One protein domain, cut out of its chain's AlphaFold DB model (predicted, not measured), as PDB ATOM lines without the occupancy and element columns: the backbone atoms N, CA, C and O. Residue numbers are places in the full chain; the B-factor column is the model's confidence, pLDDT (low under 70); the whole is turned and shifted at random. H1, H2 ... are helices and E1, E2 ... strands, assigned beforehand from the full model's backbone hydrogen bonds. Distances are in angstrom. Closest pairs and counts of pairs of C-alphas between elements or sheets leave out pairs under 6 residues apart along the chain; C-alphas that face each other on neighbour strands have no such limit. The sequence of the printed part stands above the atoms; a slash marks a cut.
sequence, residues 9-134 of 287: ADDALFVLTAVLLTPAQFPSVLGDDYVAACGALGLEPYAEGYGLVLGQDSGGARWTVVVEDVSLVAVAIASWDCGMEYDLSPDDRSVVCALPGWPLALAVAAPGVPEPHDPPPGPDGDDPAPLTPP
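This is residues 9 to 134 of the 287 residues of an uncharacterized protein of Streptomyces sp. SID7815 (UniProt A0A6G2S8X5). With little regular structure, the model is a strongly twisted sheet of four strands with H2 across one face, H1 near one end and long loops around. Along the 126 printed residues come E1, H1, E2, E3, H2, E4, mixed in class, with 46 residues in named elements. The antiparallel sheet runs E1, E2, E3, E4. It is compact, radius of gyration of the C-alphas 14.1 A, spanning 37 by 35 by 29 A.

E1, residues 14 to 21, 20.1 A, begins at (10.241, -24.431, 28.805) and bends by 57 degrees at residue 17. E2 is residues 50 to 56, 19.3 A; E3 62 to 67, 16.3 A; E4 95 to 100, 14.3 A, ending at C-alpha (15.738, -11.555, 30.940). H2 is residues 70 to 81, 16.4 A; H1 34 to 40, 9.9 A.

Within hydrogen-bond range are N 19 and O 52 of E1 and E2, 2.9 A; N 53 and O 65 of the hairpin E2 and E3, 2.8 A; N 66 and O 97 of E3 and E4, 2.9 A. H2 is on one face, two layers, helix over sheet, at a height of 8.6 A, over E1 and E2; its closest C-alphas to E1 are Val 73 and Ala 18, 6.7 A. H1 only grazes the sheet, with residues 34 to 38. In both helices every O i to N i+4 pair is within range.

The printed part has no cut; the farthest C-alphas, Cys 82 and Asp 124, are 44.0 A apart. Links E1 to H1 and H2 to E4 are long; residues 101 to 134 hold no named element. Residues 9 to 11 have pLDDT under 70.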
ATOM      1  N   ALA A   9      18.634 -28.872  23.008       45.81
ATOM      2  CA  ALA A   9      17.799 -28.910  24.206       45.81
ATOM      3  C   ALA A   9      18.274 -27.944  25.306       45.81
ATOM      4  O   ALA A   9      17.457 -27.513  26.115       45.81
ATOM      5  N   ASP A  10      19.565 -27.588  25.331       45.91
ATOM      6  CA  ASP A  10      20.125 -26.691  26.355       45.91
ATOM      7  C   ASP A  10      19.608 -25.244  26.214       45.91
ATOM      8  O   ASP A  10      19.388 -24.587  27.229       45.91
ATOM      9  N   ASP A  11      19.312 -24.794  24.989       61.78
ATOM     10  CA  ASP A  11      18.771 -23.453  24.695       61.78
ATOM     11  C   ASP A  11      17.231 -23.433  24.563       61.78
ATOM     12  O   ASP A  11      16.639 -22.419  24.186       61.78
ATOM     13  N   ALA A  12      16.550 -24.553  24.836       80.94
ATOM     14  CA  ALA A  12      15.101 -24.643  24.692       80.94
ATOM     15  C   ALA A  12      14.373 -23.941  25.850       80.94
ATOM     16  O   ALA A  12      14.633 -24.207  27.025       80.94
ATOM     17  N   LEU A  13      13.413 -23.076  25.512       91.44
ATOM     18  CA  LEU A  13      12.539 -22.437  26.490       91.44
ATOM     19  C   LEU A  13      11.401 -23.387  26.896       91.44
ATOM     20  O   LEU A  13      10.521 -23.709  26.100       91.44
ATOM     21  N   PHE A  14      11.368 -23.765  28.167       94.50
ATOM     22  CA  PHE A  14      10.241 -24.431  28.805       94.50
ATOM     23  C   PHE A  14       9.155 -23.400  29.126       94.50
ATOM     24  O   PHE A  14       9.271 -22.629  30.083       94.50
ATOM     25  N   VAL A  15       8.094 -23.380  28.318       95.56
ATOM     26  CA  VAL A  15       6.960 -22.461  28.489       95.56
ATOM     27  C   VAL A  15       6.164 -22.815  29.744       95.56
ATOM     28  O   VAL A  15       5.690 -23.939  29.897       95.56
ATOM     29  N   LEU A  16       5.990 -21.835  30.633       95.38
ATOM     30  CA  LEU A  16       5.187 -21.975  31.852       95.38
ATOM     31  C   LEU A  16       3.800 -21.364  31.691       95.38
ATOM     32  O   LEU A  16       2.811 -21.909  32.173       95.38
ATOM     33  N   THR A  17       3.734 -20.197  31.054       96.19
ATOM     34  CA  THR A  17       2.485 -19.483  30.806       96.19
ATOM     35  C   THR A  17       2.677 -18.451  29.702       96.19
ATOM     36  O   THR A  17       3.800 -18.169  29.274       96.19
ATOM     37  N   ALA A  18       1.576 -17.861  29.256       97.56
ATOM     38  CA  ALA A  18       1.595 -16.741  28.342       97.56
ATOM     39  C   ALA A  18       0.505 -15.734  28.705       97.56
ATOM     40  O   ALA A  18      -0.528 -16.089  29.275       97.56
ATOM     41  N   VAL A  19       0.736 -14.472  28.364       97.50
ATOM     42  CA  VAL A  19      -0.230 -13.390  28.566       97.50
ATOM     43  C   VAL A  19      -0.308 -12.512  27.326       97.50
ATOM     44  O   VAL A  19       0.668 -12.341  26.596       97.50
ATOM     45  N   LEU A  20      -1.481 -11.931  27.094       97.81
ATOM     46  CA  LEU A  20      -1.663 -10.929  26.049       97.81
ATOM     47  C   LEU A  20      -1.176  -9.568  26.543       97.81
ATOM     48  O   LEU A  20      -1.429  -9.199  27.687       97.81
ATOM     49  N   LEU A  21      -0.518  -8.819  25.665       98.19
ATOM     50  CA  LEU A  21      -0.134  -7.423  25.835       98.19
ATOM     51  C   LEU A  21      -0.674  -6.649  24.628       98.19
ATOM     52  O   LEU A  21       0.030  -6.385  23.660       98.19
ATOM     53  N   THR A  22      -1.960  -6.321  24.668       97.44
ATOM     54  CA  THR A  22      -2.696  -5.657  23.582       97.44
ATOM     55  C   THR A  22      -3.410  -4.410  24.103       97.44
ATOM     56  O   THR A  22      -3.682  -4.316  25.305       97.44
ATOM     57  N   PRO A  23      -3.817  -3.480  23.223       95.75
ATOM     58  CA  PRO A  23      -4.673  -2.357  23.598       95.75
ATOM     59  C   PRO A  23      -5.947  -2.734  24.365       95.75
ATOM     60  O   PRO A  23      -6.398  -1.962  25.205       95.75
ATOM     61  N   ALA A  24      -6.552  -3.892  24.086       93.81
ATOM     62  CA  ALA A  24      -7.785  -4.320  24.749       93.81
ATOM     63  C   ALA A  24      -7.528  -5.107  26.048       93.81
ATOM     64  O   ALA A  24      -8.362  -5.092  26.956       93.81
ATOM     65  N   GLN A  25      -6.386  -5.792  26.143       95.00
ATOM     66  CA  GLN A  25      -6.066  -6.713  27.227       95.00
ATOM     67  C   GLN A  25      -4.559  -6.764  27.479       95.00
ATOM     68  O   GLN A  25      -3.792  -7.148  26.601       95.00
ATOM     69  N   PHE A  26      -4.161  -6.424  28.701       96.50
ATOM     70  CA  PHE A  26      -2.791  -6.519  29.197       96.50
ATOM     71  C   PHE A  26      -2.787  -6.677  30.727       96.50
ATOM     72  O   PHE A  26      -3.795  -6.345  31.366       96.50
ATOM     73  N   PRO A  27      -1.685  -7.157  31.339       96.38
ATOM     74  CA  PRO A  27      -1.562  -7.230  32.791       96.38
ATOM     75  C   PRO A  27      -1.504  -5.817  33.379       96.38
ATOM     76  O   PRO A  27      -0.504  -5.114  33.231       96.38
ATOM     77  N   SER A  28      -2.573  -5.385  34.054       94.75
ATOM     78  CA  SER A  28      -2.678  -4.000  34.534       94.75
ATOM     79  C   SER A  28      -1.593  -3.634  35.540       94.75
ATOM     80  O   SER A  28      -1.214  -2.476  35.633       94.75
ATOM     81  N   VAL A  29      -1.025  -4.602  36.262       95.56
ATOM     82  CA  VAL A  29       0.085  -4.357  37.192       95.56
ATOM     83  C   VAL A  29       1.242  -3.592  36.520       95.56
ATOM     84  O   VAL A  29       1.850  -2.731  37.158       95.56
ATOM     85  N   LEU A  30       1.446  -3.795  35.209       96.25
ATOM     86  CA  LEU A  30       2.498  -3.172  34.399       96.25
ATOM     87  C   LEU A  30       2.246  -1.697  34.048       96.25
ATOM     88  O   LEU A  30       3.199  -0.983  33.752       96.25
ATOM     89  N   GLY A  31       1.004  -1.207  34.089       95.81
ATOM     90  CA  GLY A  31       0.711   0.183  33.734       95.81
ATOM     91  C   GLY A  31      -0.771   0.551  33.766       95.81
ATOM     92  O   GLY A  31      -1.644  -0.309  33.740       95.81
ATOM     93  N   ASP A  32      -1.064   1.855  33.810       96.31
ATOM     94  CA  ASP A  32      -2.444   2.377  33.759       96.31
ATOM     95  C   ASP A  32      -3.067   2.296  32.348       96.31
ATOM     96  O   ASP A  32      -4.258   2.538  32.169       96.31
ATOM     97  N   ASP A  33      -2.269   1.986  31.329       97.38
ATOM     98  CA  ASP A  33      -2.695   1.814  29.944       97.38
ATOM     99  C   ASP A  33      -1.691   0.935  29.177       97.38
ATOM    100  O   ASP A  33      -0.633   0.568  29.698       97.38
ATOM    101  N   TYR A  34      -2.025   0.605  27.928       97.56
ATOM    102  CA  TYR A  34      -1.214  -0.263  27.078       97.56
ATOM    103  C   TYR A  34       0.157   0.347  26.741       97.56
ATOM    104  O   TYR A  34       1.160  -0.361  26.723       97.56
ATOM    105  N   VAL A  35       0.226   1.664  26.529       97.62
ATOM    106  CA  VAL A  35       1.477   2.368  26.207       97.62
ATOM    107  C   VAL A  35       2.440   2.314  27.391       97.62
ATOM    108  O   VAL A  35       3.621   2.016  27.214       97.62
ATOM    109  N   ALA A  36       1.937   2.549  28.604       97.56
ATOM    110  CA  ALA A  36       2.715   2.426  29.830       97.56
ATOM    111  C   ALA A  36       3.195   0.982  30.059       97.56
ATOM    112  O   ALA A  36       4.355   0.779  30.413       97.56
ATOM    113  N   ALA A  37       2.339  -0.013  29.801       97.62
ATOM    114  CA  ALA A  37       2.699  -1.424  29.928       97.62
ATOM    115  C   ALA A  37       3.792  -1.849  28.926       97.62
ATOM    116  O   ALA A  37       4.724  -2.549  29.313       97.62
ATOM    117  N   CYS A  38       3.736  -1.386  27.672       98.12
ATOM    118  CA  CYS A  38       4.824  -1.576  26.704       98.12
ATOM    119  C   CYS A  38       6.121  -0.903  27.169       98.12
ATOM    120  O   CYS A  38       7.182  -1.526  27.145       98.12
ATOM    121  N   GLY A  39       6.030   0.336  27.665       97.19
ATOM    122  CA  GLY A  39       7.179   1.076  28.185       97.19
ATOM    123  C   GLY A  39       7.876   0.373  29.355       97.19
ATOM    124  O   GLY A  39       9.103   0.383  29.419       97.19
ATOM    125  N   ALA A  40       7.122  -0.303  30.231       96.19
ATOM    126  CA  ALA A  40       7.676  -1.098  31.332       96.19
ATOM    127  C   ALA A  40       8.542  -2.283  30.860       96.19
ATOM    128  O   ALA A  40       9.376  -2.770  31.618       96.19
ATOM    129  N   LEU A  41       8.364  -2.724  29.612       96.88
ATOM    130  CA  LEU A  41       9.129  -3.800  28.978       96.88
ATOM    131  C   LEU A  41      10.163  -3.279  27.968       96.88
ATOM    132  O   LEU A  41      10.814  -4.074  27.296       96.88
ATOM    133  N   GLY A  42      10.300  -1.957  27.824       96.25
ATOM    134  CA  GLY A  42      11.159  -1.352  26.802       96.25
ATOM    135  C   GLY A  42      10.659  -1.561  25.368       96.25
ATOM    136  O   GLY A  42      11.453  -1.488  24.434       96.25
ATOM    137  N   LEU A  43       9.362  -1.827  25.186       97.38
ATOM    138  CA  LEU A  43       8.738  -2.036  23.881       97.38
ATOM    139  C   LEU A  43       8.104  -0.743  23.363       97.38
ATOM    140  O   LEU A  43       7.519   0.034  24.125       97.38
ATOM    141  N   GLU A  44       8.150  -0.543  22.048       97.44
ATOM    142  CA  GLU A  44       7.316   0.464  21.395       97.44
ATOM    143  C   GLU A  44       5.860  -0.038  21.313       97.44
ATOM    144  O   GLU A  44       5.637  -1.221  21.061       97.44
ATOM    145  N   PRO A  45       4.842   0.816  21.528       96.94
ATOM    146  CA  PRO A  45       3.450   0.399  21.384       96.94
ATOM    147  C   PRO A  45       3.126  -0.014  19.945       96.94
ATOM    148  O   PRO A  45       3.353   0.751  19.006       96.94
ATOM    149  N   TYR A  46       2.506  -1.180  19.791       94.44
ATOM    150  CA  TYR A  46       2.104  -1.753  18.510       94.44
ATOM    151  C   TYR A  46       0.584  -1.948  18.470       94.44
ATOM    152  O   TYR A  46      -0.027  -2.342  19.461       94.44
ATOM    153  N   ALA A  47      -0.068  -1.611  17.354       92.50
ATOM    154  CA  ALA A  47      -1.531  -1.526  17.311       92.50
ATOM    155  C   ALA A  47      -2.204  -2.897  17.494       92.50
ATOM    156  O   ALA A  47      -3.225  -3.005  18.175       92.50
ATOM    157  N   GLU A  48      -1.602  -3.935  16.925       93.06
ATOM    158  CA  GLU A  48      -2.007  -5.330  17.036       93.06
ATOM    159  C   GLU A  48      -1.650  -5.912  18.413       93.06
ATOM    160  O   GLU A  48      -2.329  -6.812  18.906       93.06
ATOM    161  N   GLY A  49      -0.641  -5.341  19.077       97.00
ATOM    162  CA  GLY A  49      -0.131  -5.792  20.365       97.00
ATOM    163  C   GLY A  49       0.890  -6.924  20.261       97.00
ATOM    164  O   GLY A  49       1.373  -7.265  19.188       97.00
ATOM    165  N   TYR A  50       1.218  -7.501  21.410       98.38
ATOM    166  CA  TYR A  50       2.180  -8.585  21.565       98.38
ATOM    167  C   TYR A  50       1.582  -9.723  22.389       98.38
ATOM    168  O   TYR A  50       0.687  -9.526  23.218       98.38
ATOM    169  N   GLY A  51       2.115 -10.921  22.200       98.25
ATOM    170  CA  GLY A  51       2.041 -11.994  23.176       98.25
ATOM    171  C   GLY A  51       3.330 -12.046  23.994       98.25
ATOM    172  O   GLY A  51       4.419 -11.861  23.454       98.25
ATOM    173  N   LEU A  52       3.214 -12.292  25.296       98.44
ATOM    174  CA  LEU A  52       4.354 -12.539  26.175       98.44
ATOM    175  C   LEU A  52       4.346 -14.011  26.568       98.44
ATOM    176  O   LEU A  52       3.370 -14.477  27.155       98.44
ATOM    177  N   VAL A  53       5.425 -14.725  26.272       98.12
ATOM    178  CA  VAL A  53       5.628 -16.122  26.663       98.12
ATOM    179  C   VAL A  53       6.651 -16.155  27.788       98.12
ATOM    180  O   VAL A  53       7.786 -15.719  27.614       98.12
ATOM    181  N   LEU A  54       6.237 -16.625  28.962       97.75
ATOM    182  CA  LEU A  54       7.072 -16.667  30.156       97.75
ATOM    183  C   LEU A  54       7.520 -18.108  30.384       97.75
ATOM    184  O   LEU A  54       6.692 -19.021  30.481       97.75
ATOM    185  N   GLY A  55       8.829 -18.307  30.472       96.62
ATOM    186  CA  GLY A  55       9.412 -19.636  30.601       96.62
ATOM    187  C   GLY A  55      10.768 -19.650  31.294       96.62
ATOM    188  O   GLY A  55      11.278 -18.607  31.717       96.62
ATOM    189  N   GLN A  56      11.321 -20.853  31.408       96.50
ATOM    190  CA  GLN A  56      12.683 -21.100  31.880       96.50
ATOM    191  C   GLN A  56      13.505 -21.769  30.789       96.50
ATOM    192  O   GLN A  56      12.957 -22.548  30.020       96.50
ATOM    193  N   ASP A  57      14.803 -21.509  30.736       95.25
ATOM    194  CA  ASP A  57      15.710 -22.387  29.991       95.25
ATOM    195  C   ASP A  57      16.030 -23.667  30.786       95.25
ATOM    196  O   ASP A  57      15.589 -23.849  31.925       95.25
ATOM    197  N   SER A  58      16.810 -24.566  30.184       94.56
ATOM    198  CA  SER A  58      17.261 -25.818  30.812       94.56
ATOM    199  C   SER A  58      18.072 -25.610  32.100       94.56
ATOM    200  O   SER A  58      18.074 -26.473  32.985       94.56
ATOM    201  N   GLY A  59      18.733 -24.456  32.229       94.75
ATOM    202  CA  GLY A  59      19.487 -24.051  33.408       94.75
ATOM    203  C   GLY A  59      18.599 -23.549  34.541       94.75
ATOM    204  O   GLY A  59      19.044 -23.548  35.685       94.75
ATOM    205  N   GLY A  60      17.351 -23.179  34.253       95.06
ATOM    206  CA  GLY A  60      16.399 -22.579  35.184       95.06
ATOM    207  C   GLY A  60      16.359 -21.053  35.121       95.06
ATOM    208  O   GLY A  60      15.617 -20.451  35.904       95.06
ATOM    209  N   ALA A  61      17.109 -20.421  34.214       96.00
ATOM    210  CA  ALA A  61      17.074 -18.976  34.078       96.00
ATOM    211  C   ALA A  61      15.743 -18.528  33.466       96.00
ATOM    212  O   ALA A  61      15.174 -19.187  32.596       96.00
ATOM    213  N   ARG A  62      15.214 -17.415  33.973       96.94
ATOM    214  CA  ARG A  62      13.889 -16.898  33.623       96.94
ATOM    215  C   ARG A  62      13.957 -16.008  32.393       96.94
ATOM    216  O   ARG A  62      14.776 -15.089  32.347       96.94
ATOM    217  N   TRP A  63      13.024 -16.215  31.472       96.69
ATOM    218  CA  TRP A  63      12.924 -15.446  30.237       96.69
ATOM    219  C   TRP A  63      11.483 -15.057  29.921       96.69
ATOM    220  O   TRP A  63      10.539 -15.817  30.165       96.69
ATOM    221  N   THR A  64      11.337 -13.875  29.327       97.75
ATOM    222  CA  THR A  64      10.102 -13.387  28.712       97.75
ATOM    223  C   THR A  64      10.338 -13.212  27.219       97.75
ATOM    224  O   THR A  64      11.044 -12.297  26.801       97.75
ATOM    225  N   VAL A  65       9.742 -14.079  26.406       97.75
ATOM    226  CA  VAL A  65       9.805 -13.986  24.945       97.75
ATOM    227  C   VAL A  65       8.620 -13.169  24.445       97.75
ATOM    228  O   VAL A  65       7.463 -13.504  24.708       97.75
ATOM    229  N   VAL A  66       8.915 -12.079  23.743       98.31
ATOM    230  CA  VAL A  66       7.923 -11.171  23.160       98.31
ATOM    231  C   VAL A  66       7.660 -11.600  21.723       98.31
ATOM    232  O   VAL A  66       8.589 -11.706  20.922       98.31
ATOM    233  N   VAL A  67       6.393 -11.831  21.395       97.94
ATOM    234  CA  VAL A  67       5.956 -12.390  20.113       97.94
ATOM    235  C   VAL A  67       4.944 -11.447  19.462       97.94
ATOM    236  O   VAL A  67       4.024 -10.979  20.130       97.94
ATOM    237  N   GLU A  68       5.083 -11.166  18.166       96.62
ATOM    238  CA  GLU A  68       4.130 -10.322  17.419       96.62
ATOM    239  C   GLU A  68       2.898 -11.093  16.909       96.62
ATOM    240  O   GLU A  68       1.863 -10.497  16.616       96.62
ATOM    241  N   ASP A  69       2.966 -12.428  16.848       96.19
ATOM    242  CA  ASP A  69       1.806 -13.281  16.565       96.19
ATOM    243  C   ASP A  69       0.913 -13.431  17.808       96.19
ATOM    244  O   ASP A  69       0.949 -14.416  18.551       96.19
ATOM    245  N   VAL A  70       0.082 -12.413  18.028       96.12
ATOM    246  CA  VAL A  70      -0.904 -12.364  19.119       96.12
ATOM    247  C   VAL A  70      -1.935 -13.490  19.003       96.12
ATOM    248  O   VAL A  70      -2.419 -13.990  20.019       96.12
ATOM    249  N   SER A  71      -2.263 -13.917  17.780       95.06
ATOM    250  CA  SER A  71      -3.276 -14.951  17.546       95.06
ATOM    251  C   SER A  71      -2.802 -16.313  18.041       95.06
ATOM    252  O   SER A  71      -3.569 -17.021  18.695       95.06
ATOM    253  N   LEU A  72      -1.534 -16.658  17.797       95.88
ATOM    254  CA  LEU A  72      -0.913 -17.873  18.324       95.88
ATOM    255  C   LEU A  72      -0.999 -17.925  19.857       95.88
ATOM    256  O   LEU A  72      -1.445 -18.922  20.427       95.88
ATOM    257  N   VAL A  73      -0.630 -16.827  20.524       97.25
ATOM    258  CA  VAL A  73      -0.650 -16.746  21.991       97.25
ATOM    259  C   VAL A  73      -2.079 -16.781  22.540       97.25
ATOM    260  O   VAL A  73      -2.348 -17.493  23.507       97.25
ATOM    261  N   ALA A  74      -3.022 -16.085  21.903       96.06
ATOM    262  CA  ALA A  74      -4.428 -16.113  22.299       96.06
ATOM    263  C   ALA A  74      -5.038 -17.521  22.186       96.06
ATOM    264  O   ALA A  74      -5.784 -17.942  23.071       96.06
ATOM    265  N   VAL A  75      -4.699 -18.273  21.132       96.44
ATOM    266  CA  VAL A  75      -5.146 -19.665  20.955       96.44
ATOM    267  C   VAL A  75      -4.577 -20.576  22.041       96.44
ATOM    268  O   VAL A  75      -5.316 -21.417  22.562       96.44
ATOM    269  N   ALA A  76      -3.306 -20.407  22.412       96.62
ATOM    270  CA  ALA A  76      -2.696 -21.173  23.496       96.62
ATOM    271  C   ALA A  76      -3.419 -20.927  24.830       96.62
ATOM    272  O   ALA A  76      -3.876 -21.880  25.462       96.62
ATOM    273  N   ILE A  77      -3.628 -19.655  25.193       96.38
ATOM    274  CA  ILE A  77      -4.350 -19.261  26.416       96.38
ATOM    275  C   ILE A  77      -5.763 -19.853  26.426       96.38
ATOM    276  O   ILE A  77      -6.141 -20.531  27.378       96.38
ATOM    277  N   ALA A  78      -6.526 -19.681  25.342       95.81
ATOM    278  CA  ALA A  78      -7.889 -20.205  25.251       95.81
ATOM    279  C   ALA A  78      -7.947 -21.741  25.350       95.81
ATOM    280  O   ALA A  78      -8.905 -22.297  25.894       95.81
ATOM    281  N   SER A  79      -6.927 -22.435  24.834       96.38
ATOM    282  CA  SER A  79      -6.819 -23.891  24.932       96.38
ATOM    283  C   SER A  79      -6.585 -24.330  26.376       96.38
ATOM    284  O   SER A  79      -7.320 -25.190  26.873       96.38
ATOM    285  N   TRP A  80      -5.638 -23.696  27.072       95.62
ATOM    286  CA  TRP A  80      -5.347 -23.976  28.480       95.62
ATOM    287  C   TRP A  80      -6.527 -23.634  29.400       95.62
ATOM    288  O   TRP A  80      -6.850 -24.430  30.281       95.62
ATOM    289  N   ASP A  81      -7.236 -22.530  29.150       94.19
ATOM    290  CA  ASP A  81      -8.443 -22.141  29.898       94.19
ATOM    291  C   ASP A  81      -9.573 -23.177  29.767       94.19
ATOM    292  O   ASP A  81     -10.375 -23.372  30.683       94.19
ATOM    293  N   CYS A  82      -9.624 -23.891  28.639       96.06
ATOM    294  CA  CYS A  82     -10.544 -25.008  28.422       96.06
ATOM    295  C   CYS A  82     -10.012 -26.351  28.960       96.06
ATOM    296  O   CYS A  82     -10.668 -27.379  28.782       96.06
ATOM    297  N   GLY A  83      -8.838 -26.368  29.599       94.69
ATOM    298  CA  GLY A  83      -8.185 -27.573  30.113       94.69
ATOM    299  C   GLY A  83      -7.598 -28.478  29.027       94.69
ATOM    300  O   GLY A  83      -7.420 -29.671  29.264       94.69
ATOM    301  N   MET A  84      -7.341 -27.943  27.830       95.06
ATOM    302  CA  MET A  84      -6.709 -28.673  26.732       95.06
ATOM    303  C   MET A  84      -5.196 -28.449  26.738       95.06
ATOM    304  O   MET A  84      -4.721 -27.350  27.017       95.06
ATOM    305  N   GLU A  85      -4.440 -29.484  26.381       90.62
ATOM    306  CA  GLU A  85      -3.007 -29.348  26.123       90.62
ATOM    307  C   GLU A  85      -2.785 -28.557  24.827       90.62
ATOM    308  O   GLU A  85      -3.433 -28.808  23.807       90.62
ATOM    309  N   TYR A  86      -1.857 -27.606  24.874       92.38
ATOM    310  CA  TYR A  86      -1.403 -26.850  23.714       92.38
ATOM    311  C   TYR A  86       0.088 -26.572  23.867       92.38
ATOM    312  O   TYR A  86       0.504 -26.030  24.893       92.38
ATOM    313  N   ASP A  87       0.867 -26.955  22.858       91.81
ATOM    314  CA  ASP A  87       2.308 -26.722  22.805       91.81
ATOM    315  C   ASP A  87       2.580 -25.380  22.118       91.81
ATOM    316  O   ASP A  87       2.463 -25.245  20.897       91.81
ATOM    317  N   LEU A  88       2.850 -24.353  22.925       93.94
ATOM    318  CA  LEU A  88       3.117 -23.009  22.431       93.94
ATOM    319  C   LEU A  88       4.593 -22.886  22.044       93.94
ATOM    320  O   LEU A  88       5.442 -22.641  22.893       93.94
ATOM    321  N   SER A  89       4.869 -22.980  20.746       90.50
ATOM    322  CA  SER A  89       6.198 -22.761  20.171       90.50
ATOM    323  C   SER A  89       6.138 -21.628  19.141       90.50
ATOM    324  O   SER A  89       5.761 -21.879  17.992       90.50
ATOM    325  N   PRO A  90       6.466 -20.380  19.522       90.62
ATOM    326  CA  PRO A  90       6.593 -19.272  18.577       90.62
ATOM    327  C   PRO A  90       7.619 -19.572  17.476       90.62
ATOM    328  O   PRO A  90       8.620 -20.240  17.722       90.62
ATOM    329  N   ASP A  91       7.372 -19.075  16.263       88.81
ATOM    330  CA  ASP A  91       8.348 -19.125  15.168       88.81
ATOM    331  C   ASP A  91       9.398 -18.029  15.376       88.81
ATOM    332  O   ASP A  91       9.050 -16.907  15.743       88.81
ATOM    333  N   ASP A  92      10.668 -18.308  15.082       88.44
ATOM    334  CA  ASP A  92      11.759 -17.333  15.242       88.44
ATOM    335  C   ASP A  92      11.491 -16.000  14.522       88.44
ATOM    336  O   ASP A  92      12.012 -14.962  14.922       88.44
ATOM    337  N   ARG A  93      10.680 -15.999  13.453       92.06
ATOM    338  CA  ARG A  93      10.322 -14.776  12.720       92.06
ATOM    339  C   ARG A  93       9.290 -13.918  13.435       92.06
ATOM    340  O   ARG A  93       9.227 -12.736  13.126       92.06
ATOM    341  N   SER A  94       8.468 -14.500  14.309       93.69
ATOM    342  CA  SER A  94       7.486 -13.754  15.099       93.69
ATOM    343  C   SER A  94       8.031 -13.328  16.461       93.69
ATOM    344  O   SER A  94       7.392 -12.536  17.154       93.69
ATOM    345  N   VAL A  95       9.209 -13.819  16.854       96.75
ATOM    346  CA  VAL A  95       9.905 -13.365  18.058       96.75
ATOM    347  C   VAL A  95      10.508 -11.982  17.813       96.75
ATOM    348  O   VAL A  95      11.369 -11.796  16.957       96.75
ATOM    349  N   VAL A  96      10.070 -11.008  18.607       96.88
ATOM    350  CA  VAL A  96      10.568  -9.626  18.573       96.88
ATOM    351  C   VAL A  96      11.853  -9.511  19.385       96.88
ATOM    352  O   VAL A  96      12.850  -8.957  18.923       96.88
ATOM    353  N   CYS A  97      11.831 -10.033  20.612       95.50
ATOM    354  CA  CYS A  97      12.979 -10.086  21.506       95.50
ATOM    355  C   CYS A  97      12.762 -11.112  22.626       95.50
ATOM    356  O   CYS A  97      11.636 -11.532  22.906       95.50
ATOM    357  N   ALA A  98      13.855 -11.482  23.293       94.75
ATOM    358  CA  ALA A  98      13.838 -12.200  24.560       94.75
ATOM    359  C   ALA A  98      14.378 -11.270  25.652       94.75
ATOM    360  O   ALA A  98      15.482 -10.738  25.535       94.75
ATOM    361  N   LEU A  99      13.579 -11.048  26.691       96.06
ATOM    362  CA  LEU A  99      13.925 -10.203  27.828       96.06
ATOM    363  C   LEU A  99      14.284 -11.093  29.025       96.06
ATOM    364  O   LEU A  99      13.547 -12.046  29.304       96.06
ATOM    365  N   PRO A 100      15.384 -10.806  29.742       96.12
ATOM    366  CA  PRO A 100      15.738 -11.555  30.940       96.12
ATOM    367  C   PRO A 100      14.693 -11.328  32.037       96.12
ATOM    368  O   PRO A 100      14.163 -10.228  32.166       96.12
ATOM    369  N   GLY A 101      14.407 -12.342  32.851       96.62
ATOM    370  CA  GLY A 101      13.448 -12.261  33.957       96.62
ATOM    371  C   GLY A 101      11.976 -12.354  33.536       96.62
ATOM    372  O   GLY A 101      11.639 -12.605  32.375       96.62
ATOM    373  N   TRP A 102      11.080 -12.147  34.506       97.88
ATOM    374  CA  TRP A 102       9.628 -12.145  34.296       97.88
ATOM    375  C   TRP A 102       9.006 -10.835  34.783       97.88
ATOM    376  O   TRP A 102       9.257 -10.424  35.916       97.88
ATOM    377  N   PRO A 103       8.119 -10.207  33.993       97.06
ATOM    378  CA  PRO A 103       7.420  -8.996  34.412       97.06
ATOM    379  C   PRO A 103       6.265  -9.282  35.381       97.06
ATOM    380  O   PRO A 103       5.659  -8.355  35.911       97.06
ATOM    381  N   LEU A 104       5.936 -10.559  35.597       96.25
ATOM    382  CA  LEU A 104       4.846 -11.025  36.448       96.25
ATOM    383  C   LEU A 104       5.356 -12.072  37.433       96.25
ATOM    384  O   LEU A 104       6.276 -12.835  37.133       96.25
ATOM    385  N   ALA A 105       4.759 -12.106  38.621       92.94
ATOM    386  CA  ALA A 105       5.084 -13.112  39.619       92.94
ATOM    387  C   ALA A 105       4.500 -14.468  39.196       92.94
ATOM    388  O   ALA A 105       3.293 -14.593  38.990       92.94
ATOM    389  N   LEU A 106       5.354 -15.485  39.081       93.19
ATOM    390  CA  LEU A 106       4.964 -16.867  38.802       93.19
ATOM    391  C   LEU A 106       5.313 -17.727  40.015       93.19
ATOM    392  O   LEU A 106       6.408 -17.629  40.562       93.19
ATOM    393  N   ALA A 107       4.376 -18.585  40.414       88.94
ATOM    394  CA  ALA A 107       4.550 -19.526  41.523       88.94
ATOM    395  C   ALA A 107       4.982 -20.930  41.063       88.94
ATOM    396  O   ALA A 107       5.069 -21.848  41.876       88.94
ATOM    397  N   VAL A 108       5.183 -21.115  39.757       91.06
ATOM    398  CA  VAL A 108       5.466 -22.408  39.129       91.06
ATOM    399  C   VAL A 108       6.854 -22.411  38.503       91.06
ATOM    400  O   VAL A 108       7.363 -21.366  38.103       91.06
ATOM    401  N   ALA A 109       7.431 -23.605  38.407       93.88
ATOM    402  CA  ALA A 109       8.697 -23.870  37.742       93.88
ATOM    403  C   ALA A 109       8.549 -25.066  36.794       93.88
ATOM    404  O   ALA A 109       7.673 -25.920  36.983       93.88
ATOM    405  N   ALA A 110       9.408 -25.129  35.781       93.06
ATOM    406  CA  ALA A 110       9.425 -26.198  34.798       93.06
ATOM    407  C   ALA A 110       9.821 -27.523  35.482       93.06
ATOM    408  O   ALA A 110      10.830 -27.581  36.193       93.06
ATOM    409  N   PRO A 111       9.051 -28.613  35.300       91.81
ATOM    410  CA  PRO A 111       9.383 -29.894  35.908       91.81
ATOM    411  C   PRO A 111      10.754 -30.410  35.456       91.81
ATOM    412  O   PRO A 111      11.011 -30.541  34.263       91.81
ATOM    413  N   GLY A 112      11.613 -30.770  36.412       92.25
ATOM    414  CA  GLY A 112      12.933 -31.349  36.125       92.25
ATOM    415  C   GLY A 112      14.037 -30.337  35.795       92.25
ATOM    416  O   GLY A 112      15.162 -30.761  35.547       92.25
ATOM    417  N   VAL A 113      13.738 -29.038  35.848       93.50
ATOM    418  CA  VAL A 113      14.686 -27.924  35.669       93.50
ATOM    419  C   VAL A 113      15.040 -27.322  37.044       93.50
ATOM    420  O   VAL A 113      14.249 -27.463  37.985       93.50
ATOM    421  N   PRO A 114      16.220 -26.691  37.223       94.44
ATOM    422  CA  PRO A 114      16.547 -25.970  38.455       94.44
ATOM    423  C   PRO A 114      15.552 -24.852  38.815       94.44
ATOM    424  O   PRO A 114      14.756 -24.395  37.993       94.44
ATOM    425  N   GLU A 115      15.626 -24.388  40.068       94.50
ATOM    426  CA  GLU A 115      14.776 -23.304  40.574       94.50
ATOM    427  C   GLU A 115      14.893 -22.028  39.710       94.50
ATOM    428  O   GLU A 115      16.006 -21.674  39.289       94.50
ATOM    429  N   PRO A 116      13.774 -21.312  39.472       96.25
ATOM    430  CA  PRO A 116      13.773 -20.077  38.701       96.25
ATOM    431  C   PRO A 116      14.741 -19.035  39.267       96.25
ATOM    432  O   PRO A 116      14.662 -18.667  40.441       96.25
ATOM    433  N   HIS A 117      15.625 -18.512  38.419       95.25
ATOM    434  CA  HIS A 117      16.565 -17.448  38.781       95.25
ATOM    435  C   HIS A 117      16.819 -16.491  37.614       95.25
ATOM    436  O   HIS A 117      16.474 -16.772  36.469       95.25
ATOM    437  N   ASP A 118      17.390 -15.325  37.900       95.31
ATOM    438  CA  ASP A 118      17.755 -14.383  36.843       95.31
ATOM    439  C   ASP A 118      18.966 -14.884  36.054       95.31
ATOM    440  O   ASP A 118      19.923 -15.369  36.671       95.31
ATOM    441  N   PRO A 119      18.958 -14.757  34.715       92.00
ATOM    442  CA  PRO A 119      20.127 -15.097  33.923       92.00
ATOM    443  C   PRO A 119      21.312 -14.203  34.318       92.00
ATOM    444  O   PRO A 119      21.123 -13.037  34.690       92.00
ATOM    445  N   PRO A 120      22.550 -14.725  34.251       86.25
ATOM    446  CA  PRO A 120      23.726 -13.897  34.456       86.25
ATOM    447  C   PRO A 120      23.777 -12.797  33.383       86.25
ATOM    448  O   PRO A 120      23.363 -13.040  32.249       86.25
ATOM    449  N   PRO A 121      24.307 -11.605  33.705       84.06
ATOM    450  CA  PRO A 121      24.520 -10.580  32.692       84.06
ATOM    451  C   PRO A 121      25.452 -11.118  31.603       84.06
ATOM    452  O   PRO A 121      26.410 -11.843  31.902       84.06
ATOM    453  N   GLY A 122      25.185 -10.753  30.351       78.62
ATOM    454  CA  GLY A 122      26.020 -11.139  29.229       78.62
ATOM    455  C   GLY A 122      27.456 -10.628  29.348       78.62
ATOM    456  O   GLY A 122      27.769  -9.746  30.156       78.62
ATOM    457  N   PRO A 123      28.361 -11.178  28.525       75.56
ATOM    458  CA  PRO A 123      29.800 -10.945  28.629       75.56
ATOM    459  C   PRO A 123      30.197  -9.472  28.467       75.56
ATOM    460  O   PRO A 123      31.183  -9.044  29.068       75.56
ATOM    461  N   ASP A 124      29.421  -8.710  27.693       78.62
ATOM    462  CA  ASP A 124      29.668  -7.293  27.418       78.62
ATOM    463  C   ASP A 124      28.980  -6.360  28.434       78.62
ATOM    464  O   ASP A 124      29.300  -5.176  28.497       78.62
ATOM    465  N   GLY A 125      28.083  -6.887  29.280       75.62
ATOM    466  CA  GLY A 125      27.394  -6.132  30.333       75.62
ATOM    467  C   GLY A 125      26.350  -5.118  29.847       75.62
ATOM    468  O   GLY A 125      25.819  -4.376  30.669       75.62
ATOM    469  N   ASP A 126      26.054  -5.097  28.545       79.75
ATOM    470  CA  ASP A 126      25.087  -4.187  27.915       79.75
ATOM    471  C   ASP A 126      23.647  -4.742  27.895       79.75
ATOM    472  O   ASP A 126      22.730  -4.071  27.413       79.75
ATOM    473  N   ASP A 127      23.430  -5.956  28.411       80.44
ATOM    474  CA  ASP A 127      22.105  -6.572  28.435       80.44
ATOM    475  C   ASP A 127      21.126  -5.796  29.330       80.44
ATOM    476  O   ASP A 127      21.517  -5.252  30.372       80.44
ATOM    477  N   PRO A 128      19.826  -5.774  28.974       87.00
ATOM    478  CA  PRO A 128      18.798  -5.229  29.843       87.00
ATOM    479  C   PRO A 128      18.833  -5.886  31.225       87.00
ATOM    480  O   PRO A 128      19.041  -7.092  31.356       87.00
ATOM    481  N   ALA A 129      18.573  -5.098  32.268       91.88
ATOM    482  CA  ALA A 129      18.376  -5.659  33.598       91.88
ATOM    483  C   ALA A 129      17.201  -6.661  33.583       91.88
ATOM    484  O   ALA A 129      16.190  -6.379  32.928       91.88
ATOM    485  N   PRO A 130      17.294  -7.790  34.314       95.69
ATOM    486  CA  PRO A 130      16.196  -8.739  34.420       95.69
ATOM    487  C   PRO A 130      14.890  -8.076  34.870       95.69
ATOM    488  O   PRO A 130      14.844  -7.331  35.854       95.69
ATOM    489  N   LEU A 131      13.815  -8.374  34.147       97.00
ATOM    490  CA  LEU A 131      12.462  -7.981  34.486       97.00
ATOM    491  C   LEU A 131      12.105  -8.547  35.856       97.00
ATOM    492  O   LEU A 131      12.251  -9.741  36.129       97.00
ATOM    493  N   THR A 132      11.609  -7.657  36.703       94.75
ATOM    494  CA  THR A 132      11.111  -7.986  38.031       94.75
ATOM    495  C   THR A 132       9.658  -7.534  38.115       94.75
ATOM    496  O   THR A 132       9.354  -6.424  37.664       94.75
ATOM    497  N   PRO A 133       8.754  -8.351  38.680       94.12
ATOM    498  CA  PRO A 133       7.375  -7.937  38.882       94.12
ATOM    499  C   PRO A 133       7.312  -6.670  39.741       94.12
ATOM    500  O   PRO A 133       8.131  -6.524  40.655       94.12
ATOM    501  N   PRO A 134       6.361  -5.755  39.491       92.12
ATOM    502  CA  PRO A 134       6.163  -4.612  40.370       92.12
ATOM    503  C   PRO A 134       5.931  -5.054  41.820       92.12
ATOM    504  O   PRO A 134       5.278  -6.068  42.055       92.12
TER     505      PRO A 134